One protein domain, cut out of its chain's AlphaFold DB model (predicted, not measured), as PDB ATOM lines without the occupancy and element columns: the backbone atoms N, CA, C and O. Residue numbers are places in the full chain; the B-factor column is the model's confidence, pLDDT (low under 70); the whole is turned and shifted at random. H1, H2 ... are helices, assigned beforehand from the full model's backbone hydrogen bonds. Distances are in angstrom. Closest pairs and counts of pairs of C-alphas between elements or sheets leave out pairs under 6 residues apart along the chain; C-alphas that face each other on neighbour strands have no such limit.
ATOM      1  N   ARG A  10      49.000  -9.110  72.918       88.75
ATOM      2  CA  ARG A  10      50.007  -8.239  73.551       88.75
ATOM      3  C   ARG A  10      50.073  -6.869  72.877       88.75
ATOM      4  O   ARG A  10      50.321  -5.866  73.550       88.75
ATOM      5  N   LEU A  11      49.846  -6.807  71.565       87.44
ATOM      6  CA  LEU A  11      49.771  -5.554  70.813       87.44
ATOM      7  C   LEU A  11      48.456  -4.819  71.097       87.44
ATOM      8  O   LEU A  11      48.485  -3.606  71.292       87.44
ATOM      9  N   VAL A  12      47.336  -5.541  71.215       88.12
ATOM     10  CA  VAL A  12      46.050  -4.963  71.650       88.12
ATOM     11  C   VAL A  12      46.181  -4.352  73.046       88.12
ATOM     12  O   VAL A  12      45.862  -3.179  73.241       88.12
ATOM     13  N   THR A  13      46.751  -5.092  74.003       88.81
ATOM     14  CA  THR A  13      47.016  -4.583  75.357       88.81
ATOM     15  C   THR A  13      47.897  -3.331  75.327       88.81
ATOM     16  O   THR A  13      47.653  -2.388  76.076       88.81
ATOM     17  N   ALA A  14      48.888  -3.264  74.433       88.75
ATOM     18  CA  ALA A  14      49.720  -2.072  74.294       88.75
ATOM     19  C   ALA A  14      48.931  -0.835  73.825       88.75
ATOM     20  O   ALA A  14      49.239   0.264  74.280       88.75
ATOM     21  N   VAL A  15      47.917  -0.996  72.964       88.56
ATOM     22  CA  VAL A  15      47.028   0.109  72.554       88.56
ATOM     23  C   VAL A  15      46.122   0.537  73.702       88.56
ATOM     24  O   VAL A  15      46.071   1.722  74.014       88.56
ATOM     25  N   THR A  16      45.476  -0.413  74.386       86.81
ATOM     26  CA  THR A  16      44.577  -0.103  75.520       86.81
ATOM     27  C   THR A  16      45.283   0.653  76.648       86.81
ATOM     28  O   THR A  16      44.692   1.520  77.282       86.81
ATOM     29  N   ARG A  17      46.580   0.391  76.865       88.44
ATOM     30  CA  ARG A  17      47.407   1.071  77.878       88.44
ATOM     31  C   ARG A  17      48.099   2.341  77.375       88.44
ATOM     32  O   ARG A  17      48.769   3.009  78.155       88.44
ATOM     33  N   ALA A  18      48.004   2.674  76.088       86.56
ATOM     34  CA  ALA A  18      48.667   3.856  75.552       86.56
ATOM     35  C   ALA A  18      47.981   5.132  76.062       86.56
ATOM     36  O   ALA A  18      46.771   5.282  75.915       86.56
ATOM     37  N   GLY A  19      48.740   6.071  76.630       79.69
ATOM     38  CA  GLY A  19      48.183   7.355  77.074       79.69
ATOM     39  C   GLY A  19      47.651   8.194  75.907       79.69
ATOM     40  O   GLY A  19      46.534   8.694  75.962       79.69
ATOM     41  N   ASP A  20      48.417   8.259  74.818       82.06
ATOM     42  CA  ASP A  20      48.083   9.030  73.621       82.06
ATOM     43  C   ASP A  20      47.609   8.122  72.478       82.06
ATOM     44  O   ASP A  20      48.344   7.249  71.998       82.06
ATOM     45  N   LEU A  21      46.374   8.366  72.037       87.81
ATOM     46  CA  LEU A  21      45.739   7.706  70.902       87.81
ATOM     47  C   LEU A  21      45.402   8.677  69.765       87.81
ATOM     48  O   LEU A  21      44.687   8.261  68.859       87.81
ATOM     49  N   HIS A  22      45.888   9.926  69.756       80.94
ATOM     50  CA  HIS A  22      45.483  10.981  68.809       80.94
ATOM     51  C   HIS A  22      45.866  10.714  67.348       80.94
ATOM     52  O   HIS A  22      45.172  11.174  66.439       80.94
ATOM     53  N   SER A  23      46.889   9.897  67.092       89.44
ATOM     54  CA  SER A  23      47.303   9.542  65.732       89.44
ATOM     55  C   SER A  23      47.382   8.031  65.533       89.44
ATOM     56  O   SER A  23      48.299   7.369  66.024       89.44
ATOM     57  N   SER A  24      46.462   7.484  64.731       90.50
ATOM     58  CA  SER A  24      46.481   6.068  64.334       90.50
ATOM     59  C   SER A  24      47.786   5.692  63.628       90.50
ATOM     60  O   SER A  24      48.317   4.605  63.849       90.50
ATOM     61  N   ALA A  25      48.363   6.607  62.840       91.88
ATOM     62  CA  ALA A  25      49.660   6.410  62.194       91.88
ATOM     63  C   ALA A  25      50.806   6.318  63.210       91.88
ATOM     64  O   ALA A  25      51.660   5.436  63.097       91.88
ATOM     65  N   ALA A  26      50.821   7.179  64.232       92.44
ATOM     66  CA  ALA A  26      51.822   7.107  65.295       92.44
ATOM     67  C   ALA A  26      51.703   5.801  66.097       92.44
ATOM     68  O   ALA A  26      52.716   5.145  66.360       92.44
ATOM     69  N   VAL A  27      50.475   5.388  66.429       92.62
ATOM     70  CA  VAL A  27      50.202   4.112  67.108       92.62
ATOM     71  C   VAL A  27      50.674   2.938  66.250       92.62
ATOM     72  O   VAL A  27      51.425   2.096  66.739       92.62
ATOM     73  N   TRP A  28      50.339   2.910  64.959       93.56
ATOM     74  CA  TRP A  28      50.787   1.859  64.044       93.56
ATOM     75  C   TRP A  28      52.317   1.785  63.944       93.56
ATOM     76  O   TRP A  28      52.883   0.702  64.082       93.56
ATOM     77  N   ARG A  29      53.020   2.920  63.814       93.50
ATOM     78  CA  ARG A  29      54.499   2.947  63.806       93.50
ATOM     79  C   ARG A  29      55.102   2.406  65.108       93.50
ATOM     80  O   ARG A  29      56.135   1.735  65.065       93.50
ATOM     81  N   LYS A  30      54.485   2.686  66.263       92.38
ATOM     82  CA  LYS A  30      54.902   2.135  67.568       92.38
ATOM     83  C   LYS A  30      54.647   0.625  67.640       92.38
ATOM     84  O   LYS A  30      55.535  -0.122  68.057       92.38
ATOM     85  N   LEU A  31      53.475   0.167  67.195       91.50
ATOM     86  CA  LEU A  31      53.113  -1.252  67.174       91.50
ATOM     87  C   LEU A  31      53.982  -2.058  66.215       91.50
ATOM     88  O   LEU A  31      54.434  -3.127  66.603       91.50
ATOM     89  N   ARG A  32      54.295  -1.536  65.025       92.50
ATOM     90  CA  ARG A  32      55.211  -2.178  64.071       92.50
ATOM     91  C   ARG A  32      56.571  -2.457  64.710       92.50
ATOM     92  O   ARG A  32      57.043  -3.587  64.684       92.50
ATOM     93  N   ARG A  33      57.167  -1.462  65.378       93.31
ATOM     94  CA  ARG A  33      58.431  -1.645  66.119       93.31
ATOM     95  C   ARG A  33      58.311  -2.668  67.251       93.31
ATOM     96  O   ARG A  33      59.275  -3.356  67.576       93.31
ATOM     97  N   ARG A  34      57.147  -2.761  67.896       93.12
ATOM     98  CA  ARG A  34      56.898  -3.737  68.966       93.12
ATOM     99  C   ARG A  34      56.687  -5.151  68.420       93.12
ATOM    100  O   ARG A  34      57.211  -6.081  69.017       93.12
ATOM    101  N   ALA A  35      55.999  -5.300  67.292       92.94
ATOM    102  CA  ALA A  35      55.778  -6.575  66.621       92.94
ATOM    103  C   ALA A  35      57.104  -7.220  66.198       92.94
ATOM    104  O   ALA A  35      57.344  -8.379  66.517       92.94
ATOM    105  N   VAL A  36      58.010  -6.425  65.610       93.81
ATOM    106  CA  VAL A  36      59.372  -6.867  65.261       93.81
ATOM    107  C   VAL A  36      60.127  -7.373  66.495       93.81
ATOM    108  O   VAL A  36      60.667  -8.474  66.474       93.81
ATOM    109  N   ARG A  37      60.112  -6.619  67.603       94.06
ATOM    110  CA  ARG A  37      60.774  -7.031  68.857       94.06
ATOM    111  C   ARG A  37      60.185  -8.303  69.465       94.06
ATOM    112  O   ARG A  37      60.914  -9.088  70.053       94.06
ATOM    113  N   LEU A  38      58.875  -8.495  69.336       91.38
ATOM    114  CA  LEU A  38      58.167  -9.668  69.848       91.38
ATOM    115  C   LEU A  38      58.187 -10.857  68.875       91.38
ATOM    116  O   LEU A  38      57.651 -11.903  69.226       91.38
ATOM    117  N   ARG A  39      58.787 -10.703  67.684       93.00
ATOM    118  CA  ARG A  39      58.787 -11.696  66.596       93.00
ATOM    119  C   ARG A  39      57.377 -12.173  66.220       93.00
ATOM    120  O   ARG A  39      57.162 -13.349  65.953       93.00
ATOM    121  N   VAL A  40      56.415 -11.249  66.195       91.31
ATOM    122  CA  VAL A  40      55.029 -11.514  65.776       91.31
ATOM    123  C   VAL A  40      54.703 -10.792  64.473       91.31
ATOM    124  O   VAL A  40      55.376  -9.831  64.089       91.31
ATOM    125  N   ALA A  41      53.636 -11.233  63.805       89.81
ATOM    126  CA  ALA A  41      53.146 -10.596  62.591       89.81
ATOM    127  C   ALA A  41      52.846  -9.105  62.827       89.81
ATOM    128  O   ALA A  41      52.220  -8.712  63.816       89.81
ATOM    129  N   THR A  42      53.296  -8.260  61.897       89.69
ATOM    130  CA  THR A  42      53.005  -6.825  61.958       89.69
ATOM    131  C   THR A  42      51.532  -6.598  61.611       89.69
ATOM    132  O   THR A  42      51.098  -7.031  60.543       89.69
ATOM    133  N   PRO A  43      50.754  -5.903  62.459       89.19
ATOM    134  CA  PRO A  43      49.361  -5.621  62.150       89.19
ATOM    135  C   PRO A  43      49.262  -4.624  60.991       89.19
ATOM    136  O   PRO A  43      50.057  -3.678  60.886       89.19
ATOM    137  N   CYS A  44      48.264  -4.805  60.127       90.69
ATOM    138  CA  CYS A  44      48.010  -3.857  59.051       90.69
ATOM    139  C   CYS A  44      47.493  -2.522  59.615       90.69
ATOM    140  O   CYS A  44      46.921  -2.453  60.710       90.69
ATOM    141  N   TYR A  45      47.717  -1.444  58.864       91.06
ATOM    142  CA  TYR A  45      47.342  -0.098  59.294       91.06
ATOM    143  C   TYR A  45      45.838   0.029  59.565       91.06
ATOM    144  O   TYR A  45      45.455   0.575  60.597       91.06
ATOM    145  N   GLU A  46      44.992  -0.519  58.690       90.81
ATOM    146  CA  GLU A  46      43.535  -0.413  58.824       90.81
ATOM    147  C   GLU A  46      43.013  -1.136  60.076       90.81
ATOM    148  O   GLU A  46      42.195  -0.581  60.809       90.81
ATOM    149  N   SER A  47      43.543  -2.319  60.413       89.62
ATOM    150  CA  SER A  47      43.183  -2.998  61.664       89.62
ATOM    151  C   SER A  47      43.612  -2.196  62.895       89.62
ATOM    152  O   SER A  47      42.851  -2.102  63.857       89.62
ATOM    153  N   VAL A  48      44.792  -1.561  62.868       90.69
ATOM    154  CA  VAL A  48      45.220  -0.665  63.957       90.69
ATOM    155  C   VAL A  48      44.342   0.579  64.028       90.69
ATOM    156  O   VAL A  48      43.964   0.988  65.121       90.69
ATOM    157  N   ARG A  49      43.975   1.175  62.891       91.12
ATOM    158  CA  ARG A  49      43.086   2.337  62.837       91.12
ATOM    159  C   ARG A  49      41.729   2.019  63.460       91.12
ATOM    160  O   ARG A  49      41.283   2.782  64.313       91.12
ATOM    161  N   ARG A  50      41.116   0.887  63.100       91.25
ATOM    162  CA  ARG A  50      39.852   0.423  63.696       91.25
ATOM    163  C   ARG A  50      39.982   0.181  65.197       91.25
ATOM    164  O   ARG A  50      39.133   0.636  65.954       91.25
ATOM    165  N   LEU A  51      41.069  -0.458  65.632       90.50
ATOM    166  CA  LEU A  51      41.347  -0.678  67.052       90.50
ATOM    167  C   LEU A  51      41.482   0.643  67.826       90.50
ATOM    168  O   LEU A  51      40.930   0.779  68.911       90.50
ATOM    169  N   VAL A  52      42.192   1.626  67.267       91.81
ATOM    170  CA  VAL A  52      42.354   2.952  67.879       91.81
ATOM    171  C   VAL A  52      41.013   3.676  67.984       91.81
ATOM    172  O   VAL A  52      40.733   4.264  69.022       91.81
ATOM    173  N   VAL A  53      40.179   3.631  66.941       91.38
ATOM    174  CA  VAL A  53      38.835   4.234  66.968       91.38
ATOM    175  C   VAL A  53      37.968   3.576  68.041       91.38
ATOM    176  O   VAL A  53      37.388   4.286  68.856       91.38
ATOM    177  N   ALA A  54      37.942   2.244  68.095       91.12
ATOM    178  CA  ALA A  54      37.183   1.508  69.104       91.12
ATOM    179  C   ALA A  54      37.646   1.832  70.534       91.12
ATOM    180  O   ALA A  54      36.825   2.037  71.422       91.12
ATOM    181  N   GLU A  55      38.957   1.932  70.762       92.12
ATOM    182  CA  GLU A  55      39.497   2.271  72.081       92.12
ATOM    183  C   GLU A  55      39.202   3.726  72.479       92.12
ATOM    184  O   GLU A  55      38.911   3.999  73.641       92.12
ATOM    185  N   ARG A  56      39.237   4.673  71.531       91.12
ATOM    186  CA  ARG A  56      38.821   6.061  71.794       91.12
ATOM    187  C   ARG A  56      37.356   6.130  72.198       91.12
ATOM    188  O   ARG A  56      37.037   6.819  73.160       91.12
ATOM    189  N   GLU A  57      36.500   5.408  71.486       91.69
ATOM    190  CA  GLU A  57      35.072   5.363  71.775       91.69
ATOM    191  C   GLU A  57      34.813   4.769  73.162       91.69
ATOM    192  O   GLU A  57      34.193   5.409  74.005       91.69
ATOM    193  N   ARG A  58      35.434   3.622  73.463       91.81
ATOM    194  CA  ARG A  58      35.396   3.004  74.794       91.81
ATOM    195  C   ARG A  58      35.831   3.977  75.896       91.81
ATOM    196  O   ARG A  58      35.220   4.026  76.960       91.81
ATOM    197  N   ARG A  59      36.902   4.750  75.681       92.25
ATOM    198  CA  ARG A  59      37.365   5.752  76.657       92.25
ATOM    199  C   ARG A  59      36.379   6.904  76.815       92.25
ATOM    200  O   ARG A  59      36.193   7.366  77.938       92.25
ATOM    201  N   ALA A  60      35.754   7.345  75.726       90.94
ATOM    202  CA  ALA A  60      34.729   8.379  75.771       90.94
ATOM    203  C   ALA A  60      33.498   7.908  76.563       90.94
ATOM    204  O   ALA A  60      33.021   8.634  77.432       90.94
ATOM    205  N   GLU A  61      33.046   6.672  76.342       92.12
ATOM    206  CA  GLU A  61      31.950   6.049  77.094       92.12
ATOM    207  C   GLU A  61      32.268   5.914  78.587       92.12
ATOM    208  O   GLU A  61      31.449   6.276  79.437       92.12
ATOM    209  N   LEU A  62      33.474   5.449  78.932       92.81
ATOM    210  CA  LEU A  62      33.915   5.342  80.325       92.81
ATOM    211  C   LEU A  62      33.981   6.713  81.004       92.81
ATOM    212  O   LEU A  62      33.463   6.873  82.107       92.81
ATOM    213  N   ALA A  63      34.567   7.713  80.341       90.56
ATOM    214  CA  ALA A  63      34.623   9.075  80.859       90.56
ATOM    215  C   ALA A  63      33.216   9.652  81.070       90.56
ATOM    216  O   ALA A  63      32.925  10.198  82.134       90.56
ATOM    217  N   ALA A  64      32.321   9.473  80.096       91.88
ATOM    218  CA  ALA A  64      30.941   9.929  80.192       91.88
ATOM    219  C   ALA A  64      30.187   9.263  81.345       91.88
ATOM    220  O   ALA A  64      29.443   9.925  82.071       91.88
ATOM    221  N   THR A  65      30.403   7.965  81.543       91.31
ATOM    222  CA  THR A  65      29.809   7.196  82.641       91.31
ATOM    223  C   THR A  65      30.296   7.709  83.994       91.31
ATOM    224  O   THR A  65      29.476   8.031  84.850       91.31
ATOM    225  N   LEU A  66      31.611   7.869  84.172       92.38
ATOM    226  CA  LEU A  66      32.191   8.376  85.418       92.38
ATOM    227  C   LEU A  66      31.692   9.787  85.748       92.38
ATOM    228  O   LEU A  66      31.274  10.038  86.875       92.38
ATOM    229  N   LEU A  67      31.665  10.690  84.766       90.81
ATOM    230  CA  LEU A  67      31.148  12.049  84.953       90.81
ATOM    231  C   LEU A  67      29.656  12.061  85.298       90.81
ATOM    232  O   LEU A  67      29.226  12.856  86.129       90.81
ATOM    233  N   THR A  68      28.876  11.156  84.706       89.50
ATOM    234  CA  THR A  68      27.452  11.001  85.032       89.50
ATOM    235  C   THR A  68      27.266  10.550  86.478       89.50
ATOM    236  O   THR A  68      26.457  11.134  87.193       89.50
ATOM    237  N   ILE A  69      28.036   9.551  86.926       89.56
ATOM    238  CA  ILE A  69      27.991   9.050  88.307       89.56
ATOM    239  C   ILE A  69      28.366  10.161  89.292       89.56
ATOM    240  O   ILE A  69      27.646  10.376  90.264       89.56
ATOM    241  N   LEU A  70      29.450  10.897  89.024       90.56
ATOM    242  CA  LEU A  70      29.889  12.006  89.873       90.56
ATOM    243  C   LEU A  70      28.843  13.124  89.938       90.56
ATOM    244  O   LEU A  70      28.555  13.628  91.021       90.56
ATOM    245  N   GLU A  71      28.241  13.493  88.805       89.81
ATOM    246  CA  GLU A  71      27.200  14.522  88.773       89.81
ATOM    247  C   GLU A  71      25.952  14.097  89.549       89.81
ATOM    248  O   GLU A  71      25.383  14.912  90.269       89.81
ATOM    249  N   ILE A  72      25.519  12.839  89.431       89.06
ATOM    250  CA  ILE A  72      24.366  12.328  90.183       89.06
ATOM    251  C   ILE A  72      24.687  12.265  91.677       89.06
ATOM    252  O   ILE A  72      23.885  12.733  92.480       89.06
ATOM    253  N   GLY A  73      25.859  11.741  92.047       86.25
ATOM    254  CA  GLY A  73      26.290  11.633  93.442       86.25
ATOM    255  C   GLY A  73      26.457  12.985  94.141       86.25
ATOM    256  O   GLY A  73      26.281  13.071  95.351       86.25
ATOM    257  N   ALA A  74      26.744  14.051  93.391       88.50
ATOM    258  CA  ALA A  74      26.853  15.408  93.924       88.50
ATOM    259  C   ALA A  74      25.498  16.123  94.108       88.50
ATOM    260  O   ALA A  74      25.449  17.202  94.705       88.50
ATOM    261  N   ARG A  75      24.388  15.580  93.588       84.38
ATOM    262  CA  ARG A  75      23.073  16.231  93.688       84.38
ATOM    263  C   ARG A  75      22.455  16.022  95.068       84.38
ATOM    264  O   ARG A  75      22.391  14.911  95.574       84.38
ATOM    265  N   ARG A  76      21.896  17.099  95.630       74.62
ATOM    266  CA  ARG A  76      21.085  17.046  96.864       74.62
ATOM    267  C   ARG A  76      19.710  16.400  96.660       74.62
ATOM    268  O   ARG A  76      19.139  15.891  97.613       74.62
ATOM    269  N   ILE A  77      19.177  16.447  95.437       77.62
ATOM    270  CA  ILE A  77      17.877  15.869  95.067       77.62
ATOM    271  C   ILE A  77      18.127  14.673  94.138       77.62
ATOM    272  O   ILE A  77      18.908  14.824  93.189       77.62
ATOM    273  N   PRO A  78      17.469  13.516  94.353       78.75
ATOM    274  CA  PRO A  78      17.624  12.347  93.495       78.75
ATOM    275  C   PRO A  78      17.345  12.670  92.024       78.75
ATOM    276  O   PRO A  78      16.353  13.314  91.678       78.75
ATOM    277  N   ALA A  79      18.225  12.212  91.135       80.19
ATOM    278  CA  ALA A  79      17.986  12.312  89.705       80.19
ATOM    279  C   ALA A  79      16.959  11.255  89.273       80.19
ATOM    280  O   ALA A  79      17.152  10.067  89.516       80.19
ATOM    281  N   LEU A  80      15.899  11.688  88.587       85.44
ATOM    282  CA  LEU A  80      14.988  10.780  87.893       85.44
ATOM    283  C   LEU A  80      15.727   9.992  86.786       85.44
ATOM    284  O   LEU A  80      16.688  10.522  86.209       85.44
ATOM    285  N   PRO A  81      15.293   8.764  86.445       83.06
ATOM    286  CA  PRO A  81      15.935   7.934  85.419       83.06
ATOM    287  C   PRO A  81      16.122   8.636  84.063       83.06
ATOM    288  O   PRO A  81      17.155   8.480  83.402       83.06
ATOM    289  N   GLU A  82      15.173   9.480  83.659       84.69
ATOM    290  CA  GLU A  82      15.224  10.231  82.401       84.69
ATOM    291  C   GLU A  82      16.362  11.265  82.409       84.69
ATOM    292  O   GLU A  82      16.999  11.525  81.379       84.69
ATOM    293  N   HIS A  83      16.671  11.833  83.580       85.94
ATOM    294  CA  HIS A  83      17.775  12.775  83.748       85.94
ATOM    295  C   HIS A  83      19.131  12.095  83.579       85.94
ATOM    296  O   HIS A  83      20.017  12.682  82.959       85.94
ATOM    297  N   VAL A  84      19.284  10.856  84.054       86.62
ATOM    298  CA  VAL A  84      20.533  10.084  83.932       86.62
ATOM    299  C   VAL A  84      20.928   9.930  82.465       86.62
ATOM    300  O   VAL A  84      22.055  10.241  82.079       86.62
ATOM    301  N   SER A  85      19.969   9.542  81.622       87.94
ATOM    302  CA  SER A  85      20.198   9.355  80.185       87.94
ATOM    303  C   SER A  85      20.573  10.662  79.479       87.94
ATOM    304  O   SER A  85      21.468  10.677  78.632       87.94
ATOM    305  N   ARG A  86      19.924  11.780  79.830       90.12
ATOM    306  CA  ARG A  86      20.239  13.103  79.262       90.12
ATOM    307  C   ARG A  86      21.642  13.574  79.664       90.12
ATOM    308  O   ARG A  86      22.392  14.037  78.805       90.12
ATOM    309  N   ILE A  87      21.998  13.430  80.942       89.12
ATOM    310  CA  ILE A  87      23.322  13.785  81.480       89.12
ATOM    311  C   ILE A  87      24.411  12.958  80.789       89.12
ATOM    312  O   ILE A  87      25.391  13.519  80.297       89.12
ATOM    313  N   HIS A  88      24.199  11.646  80.664       90.75
ATOM    314  CA  HIS A  88      25.143  10.749  80.006       90.75
ATOM    315  C   HIS A  88      25.384  11.119  78.540       90.75
ATOM    316  O   HIS A  88      26.534  11.251  78.125       90.75
ATOM    317  N   ARG A  89      24.322  11.367  77.757       91.62
ATOM    318  CA  ARG A  89      24.457  11.786  76.347       91.62
ATOM    319  C   ARG A  89      25.261  13.077  76.204       91.62
ATOM    320  O   ARG A  89      26.085  13.178  75.297       91.62
ATOM    321  N   ARG A  90      25.051  14.044  77.105       92.62
ATOM    322  CA  ARG A  90      25.825  15.292  77.139       92.62
ATOM    323  C   ARG A  90      27.307  15.010  77.385       92.62
ATOM    324  O   ARG A  90      28.143  15.478  76.617       92.62
ATOM    325  N   HIS A  91      27.631  14.232  78.417       90.62
ATOM    326  CA  HIS A  91      29.023  13.899  78.737       90.62
ATOM    327  C   HIS A  91      29.699  13.078  77.637       90.62
ATOM    328  O   HIS A  91      30.870  13.306  77.348       90.62
ATOM    329  N   LEU A  92      28.966  12.188  76.965       92.38
ATOM    330  CA  LEU A  92      29.478  11.417  75.831       92.38
ATOM    331  C   LEU A  92      29.804  12.311  74.631       92.38
ATOM    332  O   LEU A  92      30.864  12.161  74.025       92.38
ATOM    333  N   ALA A  93      28.936  13.271  74.307       90.31
ATOM    334  CA  ALA A  93      29.199  14.241  73.247       90.31
ATOM    335  C   ALA A  93      30.455  15.084  73.541       90.31
ATOM    336  O   ALA A  93      31.283  15.277  72.650       90.31
ATOM    337  N   LEU A  94      30.633  15.522  74.794       89.56
ATOM    338  CA  LEU A  94      31.829  16.247  75.243       89.56
ATOM    339  C   LEU A  94      33.094  15.378  75.181       89.56
ATOM    340  O   LEU A  94      34.136  15.822  74.703       89.56
ATOM    341  N   ALA A  95      33.008  14.122  75.618       87.06
ATOM    342  CA  ALA A  95      34.139  13.204  75.599       87.06
ATOM    343  C   ALA A  95      34.586  12.864  74.163       87.06
ATOM    344  O   ALA A  95      35.784  12.784  73.893       87.06
ATOM    345  N   ARG A  96      33.639  12.721  73.224       86.69
ATOM    346  CA  ARG A  96      33.927  12.490  71.797       86.69
ATOM    347  C   ARG A  96      34.517  13.712  71.098       86.69
ATOM    348  O   ARG A  96      35.379  13.550  70.236       86.69
ATOM    349  N   SER A  97      34.073  14.920  71.450       84.12
ATOM    350  CA  SER A  97      34.577  16.155  70.834       84.12
ATOM    351  C   SER A  97      35.999  16.507  71.273       84.12
ATOM    352  O   SER A  97      36.629  17.371  70.667       84.12
ATOM    353  N   GLY A  98      36.529  15.851  72.313       69.56
ATOM    354  CA  GLY A  98      37.834  16.186  72.881       69.56
ATOM    355  C   GLY A  98      37.855  17.564  73.545       69.56
ATOM    356  O   GLY A  98      38.929  18.054  73.900       69.56
TER     357      GLY A  98
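Overview. This is residues 10 to 98 of the 108 residues of an uncharacterized protein of Gaiella occulta (UniProt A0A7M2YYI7). A long helix, H3, makes most of the length of a rod; the helical hairpin of H1 and H2 packs on its first part, and after the turn at its far end H4 folds back slantwise over its later part. Residues 73 to 78, at that turn, stick out. The 89 printed residues hold four named helices, H1, H2, H3 and H4 along the chain, and no named strand: the class is all helix. The whole is loose, with a radius of gyration of the C-alphas of 17.5 A, and spans 57 by 19 by 17 A.

Arrangement. H1, residues 10 to 16, and H2, residues 24 to 38, form a helical hairpin and touch at a shallow tilt of 28 degrees, opposite ways; their closest C-alphas, those of Leu 11 and Leu 31, are 6.6 A apart. H3, residues 45 to 73, is the hub, touching three helices. With residues 51 to 55 alone it touches H1, at a steep tilt of 44 degrees, the same way; the closest C-alphas, of Thr 16 and Glu 55, are 6.6 A apart. Residues 24 to 28 of H2 alone touch residues 45 to 52 of H3, at 68 degrees, a steep tilt only just short of about perpendicular, opposite ways; the closest C-alphas, of Ser 24 and Arg 49, are 5.3 A apart. H4, residues 81 to 97, forms a helical hairpin with H3 and touches it at a steep tilt of 42 degrees, opposite ways; the closest C-alphas, of Ala 64 and His 91, are 4.6 A apart. H4 is apart from H1 and H2. In H1, H2, H3 and H4 every O i to N i+4 pair is within hydrogen-bond range.

Along the chain. H1 begins at C-alpha 10, (50.007, -8.239, 73.551), and is 10.0 A long; H2 is 20.4 A long. H3 runs 41.8 A from C-alpha 45, (47.342, -0.098, 59.294). H4, 25.1 A long, ends at C-alpha 97, (34.577, 16.155, 70.834).

Size, cuts and confidence. The two C-alphas farthest apart, those of Arg 39 and Ile 77, are 57.0 A apart. The printed part has no cut, and its three links are short. Mean pLDDT of the printed part is 89.0; residue 98 alone is under 70.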